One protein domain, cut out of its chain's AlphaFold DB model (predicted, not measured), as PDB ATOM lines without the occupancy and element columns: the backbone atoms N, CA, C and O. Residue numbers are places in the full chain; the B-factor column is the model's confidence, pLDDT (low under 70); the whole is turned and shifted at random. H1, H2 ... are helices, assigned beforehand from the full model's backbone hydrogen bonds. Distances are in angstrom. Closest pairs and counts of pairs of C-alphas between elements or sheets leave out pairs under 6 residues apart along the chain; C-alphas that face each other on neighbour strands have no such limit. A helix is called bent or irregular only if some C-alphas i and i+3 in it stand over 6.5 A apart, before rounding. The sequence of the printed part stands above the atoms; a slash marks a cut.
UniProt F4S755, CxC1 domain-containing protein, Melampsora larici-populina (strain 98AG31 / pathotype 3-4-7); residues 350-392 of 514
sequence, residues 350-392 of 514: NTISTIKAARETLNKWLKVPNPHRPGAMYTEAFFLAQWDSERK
ATOM      1  N   ASN A 350     -35.062 -32.642   3.903       58.03
ATOM      2  CA  ASN A 350     -36.009 -32.165   4.915       58.03
ATOM      3  C   ASN A 350     -36.580 -33.301   5.771       58.03
ATOM      4  O   ASN A 350     -36.758 -33.123   6.974       58.03
ATOM      5  N   THR A 351     -36.860 -34.465   5.186       52.78
ATOM      6  CA  THR A 351     -37.380 -35.627   5.924       52.78
ATOM      7  C   THR A 351     -36.316 -36.182   6.865       52.78
ATOM      8  O   THR A 351     -36.603 -36.413   8.034       52.78
ATOM      9  N   ILE A 352     -35.068 -36.293   6.398       67.81
ATOM     10  CA  ILE A 352     -33.924 -36.682   7.231       67.81
ATOM     11  C   ILE A 352     -33.742 -35.686   8.384       67.81
ATOM     12  O   ILE A 352     -33.573 -36.104   9.528       67.81
ATOM     13  N   SER A 353     -33.830 -34.382   8.112       73.94
ATOM     14  CA  SER A 353     -33.744 -33.329   9.133       73.94
ATOM     15  C   SER A 353     -34.885 -33.413  10.154       73.94
ATOM     16  O   SER A 353     -34.646 -33.401  11.358       73.94
ATOM     17  N   THR A 354     -36.124 -33.604   9.692       66.94
ATOM     18  CA  THR A 354     -37.306 -33.690  10.566       66.94
ATOM     19  C   THR A 354     -37.272 -34.949  11.429       66.94
ATOM     20  O   THR A 354     -37.586 -34.885  12.612       66.94
ATOM     21  N   ILE A 355     -36.844 -36.089  10.873       66.12
ATOM     22  CA  ILE A 355     -36.661 -37.334  11.631       66.12
ATOM     23  C   ILE A 355     -35.568 -37.159  12.684       66.12
ATOM     24  O   ILE A 355     -35.757 -37.584  13.823       66.12
ATOM     25  N   LYS A 356     -34.448 -36.508  12.343       77.25
ATOM     26  CA  LYS A 356     -33.394 -36.193  13.316       77.25
ATOM     27  C   LYS A 356     -33.925 -35.302  14.440       77.25
ATOM     28  O   LYS A 356     -33.813 -35.691  15.596       77.25
ATOM     29  N   ALA A 357     -34.600 -34.202  14.111       78.38
ATOM     30  CA  ALA A 357     -35.175 -33.286  15.096       78.38
ATOM     31  C   ALA A 357     -36.234 -33.963  15.988       78.38
ATOM     32  O   ALA A 357     -36.252 -33.768  17.205       78.38
ATOM     33  N   ALA A 358     -37.095 -34.805  15.411       69.88
ATOM     34  CA  ALA A 358     -38.097 -35.561  16.158       69.88
ATOM     35  C   ALA A 358     -37.446 -36.603  17.079       69.88
ATOM     36  O   ALA A 358     -37.855 -36.739  18.230       69.88
ATOM     37  N   ARG A 359     -36.397 -37.293  16.612       79.56
ATOM     38  CA  ARG A 359     -35.638 -38.263  17.411       79.56
ATOM     39  C   ARG A 359     -34.872 -37.589  18.544       79.56
ATOM     40  O   ARG A 359     -34.857 -38.107  19.653       79.56
ATOM     41  N   GLU A 360     -34.279 -36.427  18.297       83.88
ATOM     42  CA  GLU A 360     -33.641 -35.601  19.326       83.88
ATOM     43  C   GLU A 360     -34.655 -35.133  20.371       83.88
ATOM     44  O   GLU A 360     -34.408 -35.246  21.571       83.88
ATOM     45  N   THR A 361     -35.829 -34.685  19.922       82.00
ATOM     46  CA  THR A 361     -36.926 -34.273  20.801       82.00
ATOM     47  C   THR A 361     -37.413 -35.451  21.641       82.00
ATOM     48  O   THR A 361     -37.475 -35.339  22.862       82.00
ATOM     49  N   LEU A 362     -37.674 -36.611  21.034       79.94
ATOM     50  CA  LEU A 362     -38.093 -37.819  21.746       79.94
ATOM     51  C   LEU A 362     -37.025 -38.276  22.753       79.94
ATOM     52  O   LEU A 362     -37.348 -38.529  23.908       79.94
ATOM     53  N   ASN A 363     -35.746 -38.286  22.365       83.38
ATOM     54  CA  ASN A 363     -34.629 -38.605  23.259       83.38
ATOM     55  C   ASN A 363     -34.508 -37.622  24.428       83.38
ATOM     56  O   ASN A 363     -34.069 -38.009  25.511       83.38
ATOM     57  N   LYS A 364     -34.873 -36.352  24.221       85.06
ATOM     58  CA  LYS A 364     -34.964 -35.364  25.296       85.06
ATOM     59  C   LYS A 364     -36.103 -35.723  26.247       85.06
ATOM     60  O   LYS A 364     -35.865 -35.787  27.445       85.06
ATOM     61  N   TRP A 365     -37.295 -36.021  25.733       76.50
ATOM     62  CA  TRP A 365     -38.460 -36.371  26.553       76.50
ATOM     63  C   TRP A 365     -38.299 -37.688  27.314       76.50
ATOM     64  O   TRP A 365     -38.696 -37.758  28.470       76.50
ATOM     65  N   LEU A 366     -37.631 -38.693  26.744       80.50
ATOM     66  CA  LEU A 366     -37.300 -39.945  27.441       80.50
ATOM     67  C   LEU A 366     -36.357 -39.740  28.642       80.50
ATOM     68  O   LEU A 366     -36.256 -40.608  29.503       80.50
ATOM     69  N   LYS A 367     -35.667 -38.594  28.714       81.00
ATOM     70  CA  LYS A 367     -34.823 -38.195  29.852       81.00
ATOM     71  C   LYS A 367     -35.548 -37.278  30.839       81.00
ATOM     72  O   LYS A 367     -34.966 -36.917  31.859       81.00
ATOM     73  N   VAL A 368     -36.774 -36.859  30.529       80.38
ATOM     74  CA  VAL A 368     -37.585 -36.026  31.417       80.38
ATOM     75  C   VAL A 368     -38.379 -36.945  32.353       80.38
ATOM     76  O   VAL A 368     -39.018 -37.893  31.883       80.38
ATOM     77  N   PRO A 369     -38.367 -36.683  33.671       77.19
ATOM     78  CA  PRO A 369     -39.215 -37.398  34.616       77.19
ATOM     79  C   PRO A 369     -40.687 -37.181  34.264       77.19
ATOM     80  O   PRO A 369     -41.112 -36.042  34.069       77.19
ATOM     81  N   ASN A 370     -41.470 -38.256  34.185       72.12
ATOM     82  CA  ASN A 370     -42.894 -38.150  33.897       72.12
ATOM     83  C   ASN A 370     -43.624 -37.542  35.114       72.12
ATOM     84  O   ASN A 370     -43.686 -38.190  36.161       72.12
ATOM     85  N   PRO A 371     -44.242 -36.349  35.002       72.19
ATOM     86  CA  PRO A 371     -44.946 -35.700  36.112       72.19
ATOM     87  C   PRO A 371     -46.146 -36.508  36.623       72.19
ATOM     88  O   PRO A 371     -46.560 -36.348  37.766       72.19
ATOM     89  N   HIS A 372     -46.707 -37.384  35.782       66.06
ATOM     90  CA  HIS A 372     -47.892 -38.185  36.092       66.06
ATOM     91  C   HIS A 372     -47.561 -39.575  36.656       66.06
ATOM     92  O   HIS A 372     -48.464 -40.297  37.077       66.06
ATOM     93  N   ARG A 373     -46.279 -39.966  36.671       69.62
ATOM     94  CA  ARG A 373     -45.781 -41.178  37.339       69.62
ATOM     95  C   ARG A 373     -44.488 -40.844  38.091       69.62
ATOM     96  O   ARG A 373     -43.408 -40.992  37.517       69.62
ATOM     97  N   PRO A 374     -44.582 -40.384  39.350       65.00
ATOM     98  CA  PRO A 374     -43.410 -39.970  40.113       65.00
ATOM     99  C   PRO A 374     -42.392 -41.114  40.216       65.00
ATOM    100  O   PRO A 374     -42.737 -42.235  40.581       65.00
ATOM    101  N   GLY A 375     -41.142 -40.828  39.846       68.38
ATOM    102  CA  GLY A 375     -40.035 -41.793  39.831       68.38
ATOM    103  C   GLY A 375     -39.838 -42.561  38.518       68.38
ATOM    104  O   GLY A 375     -38.828 -43.247  38.380       68.38
ATOM    105  N   ALA A 376     -40.736 -42.430  37.535       70.56
ATOM    106  CA  ALA A 376     -40.593 -43.052  36.219       70.56
ATOM    107  C   ALA A 376     -40.308 -42.003  35.134       70.56
ATOM    108  O   ALA A 376     -40.930 -40.942  35.090       70.56
ATOM    109  N   MET A 377     -39.388 -42.308  34.221       77.19
ATOM    110  CA  MET A 377     -39.196 -41.511  33.006       77.19
ATOM    111  C   MET A 377     -40.355 -41.731  32.029       77.19
ATOM    112  O   MET A 377     -41.091 -42.721  32.122       77.19
ATOM    113  N   TYR A 378     -40.515 -40.835  31.055       77.56
ATOM    114  CA  TYR A 378     -41.363 -41.147  29.906       77.56
ATOM    115  C   TYR A 378     -40.844 -42.399  29.187       77.56
ATOM    116  O   TYR A 378     -39.642 -42.586  29.018       77.56
ATOM    117  N   THR A 379     -41.767 -43.259  28.761       80.88
ATOM    118  CA  THR A 379     -41.460 -44.492  28.027       80.88
ATOM    119  C   THR A 379     -42.108 -44.444  26.652       80.88
ATOM    120  O   THR A 379     -43.136 -43.797  26.459       80.88
ATOM    121  N   GLU A 380     -41.533 -45.161  25.692       77.56
ATOM    122  CA  GLU A 380     -42.093 -45.274  24.342       77.56
ATOM    123  C   GLU A 380     -43.527 -45.834  24.362       77.56
ATOM    124  O   GLU A 380     -44.423 -45.296  23.711       77.56
ATOM    125  N   ALA A 381     -43.775 -46.835  25.212       79.44
ATOM    126  CA  ALA A 381     -45.096 -47.427  25.406       79.44
ATOM    127  C   ALA A 381     -46.155 -46.411  25.881       79.44
ATOM    128  O   ALA A 381     -47.317 -46.505  25.486       79.44
ATOM    129  N   PHE A 382     -45.771 -45.423  26.698       80.12
ATOM    130  CA  PHE A 382     -46.681 -44.374  27.164       80.12
ATOM    131  C   PHE A 382     -47.138 -43.464  26.015       80.12
ATOM    132  O   PHE A 382     -48.332 -43.198  25.886       80.12
ATOM    133  N   PHE A 383     -46.213 -43.027  25.155       77.38
ATOM    134  CA  PHE A 383     -46.551 -42.162  24.019       77.38
ATOM    135  C   PHE A 383     -47.420 -42.879  22.980       77.38
ATOM    136  O   PHE A 383     -48.356 -42.279  22.452       77.38
ATOM    137  N   LEU A 384     -47.166 -44.169  22.733       74.81
ATOM    138  CA  LEU A 384     -48.005 -44.988  21.853       74.81
ATOM    139  C   LEU A 384     -49.438 -45.114  22.391       74.81
ATOM    140  O   LEU A 384     -50.399 -44.884  21.657       74.81
ATOM    141  N   ALA A 385     -49.592 -45.393  23.687       75.44
ATOM    142  CA  ALA A 385     -50.906 -45.495  24.316       75.44
ATOM    143  C   ALA A 385     -51.671 -44.156  24.318       75.44
ATOM    144  O   ALA A 385     -52.883 -44.132  24.092       75.44
ATOM    145  N   GLN A 386     -50.976 -43.033  24.535       76.81
ATOM    146  CA  GLN A 386     -51.580 -41.701  24.466       76.81
ATOM    147  C   GLN A 386     -52.085 -41.385  23.051       76.81
ATOM    148  O   GLN A 386     -53.218 -40.930  22.887       76.81
ATOM    149  N   TRP A 387     -51.280 -41.684  22.030       71.31
ATOM    150  CA  TRP A 387     -51.656 -41.496  20.629       71.31
ATOM    151  C   TRP A 387     -52.918 -42.285  20.250       71.31
ATOM    152  O   TRP A 387     -53.819 -41.765  19.586       71.31
ATOM    153  N   ASP A 388     -53.031 -43.528  20.716       69.38
ATOM    154  CA  ASP A 388     -54.219 -44.351  20.482       69.38
ATOM    155  C   ASP A 388     -55.471 -43.797  21.173       69.38
ATOM    156  O   ASP A 388     -56.571 -43.863  20.615       69.38
ATOM    157  N   SER A 389     -55.318 -43.207  22.358       71.00
ATOM    158  CA  SER A 389     -56.410 -42.541  23.072       71.00
ATOM    159  C   SER A 389     -56.887 -41.277  22.345       71.00
ATOM    160  O   SER A 389     -58.092 -41.074  22.184       71.00
ATOM    161  N   GLU A 390     -55.965 -40.445  21.854       59.41
ATOM    162  CA  GLU A 390     -56.293 -39.229  21.096       59.41
ATOM    163  C   GLU A 390     -56.994 -39.548  19.768       59.41
ATOM    164  O   GLU A 390     -57.958 -38.872  19.391       59.41
ATOM    165  N   ARG A 391     -56.585 -40.625  19.080       58.50
ATOM    166  CA  ARG A 391     -57.284 -41.107  17.878       58.50
ATOM    167  C   ARG A 391     -58.722 -41.524  18.175       58.50
ATOM    168  O   ARG A 391     -59.630 -41.121  17.451       58.50
ATOM    169  N   LYS A 392     -58.945 -42.286  19.249       66.38
ATOM    170  CA  LYS A 392     -60.294 -42.715  19.657       66.38
ATOM    171  C   LYS A 392     -61.188 -41.533  20.041       66.38
ATOM    172  O   LYS A 392     -62.363 -41.529  19.686       66.38
TER     173      LYS A 392
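This is residues 350 to 392 of the 514 residues of the protein "CxC1 domain-containing protein" of Melampsora larici-populina (strain 98AG31 / pathotype 3-4-7) (UniProt F4S755). Two helices, H1 and H2, form the arms of an open L with no packed core; a long loop, residues 366 to 379, makes the corner, and the helices do not pack on each other. H1 and this loop together make the longest axis, while H2 makes the other arm of the L; residues 350 to 361 of H1 and 384 to 392 of H2 stick out free. The printed part has 43 residues with two named helices, in the order H1, H2, and no named strand, and its class is all helix. It is loose, with a radius of gyration of the C-alphas of 12.3 A, and flat, with spans of 36 by 28 by 12 A.

The longest helix by residues, H1, residues 350 to 365, stands free over residues 350 to 361. H2, residues 380 to 392, stands free over residues 384 to 392. H1 and H2 are apart, with no C-alpha of the one within 8 A of the other. In both helices every O i to N i+4 pair is within hydrogen-bond range.

H1 runs from C-alpha 350 at (-36.009, -32.165, 4.915) to C-alpha 365 at (-38.460, -36.371, 26.553), a length of 22.2 A. H2 begins with C-alpha 380 at (-42.093, -45.274, 24.342) and ends with C-alpha 392 at (-60.294, -42.715, 19.657), a length of 19.0 A. Neither helix is bent.

The two C-alphas farthest apart are those of Asn 350 and Pro 374, at 36.8 A. The printed part has no cut, and the link from H1 to H2 is long, with 14 residues. The mean pLDDT of the printed part is 73.4; 14 residues are under 70, among them residues 350 to 352, 372 to 375 and 390 to 392.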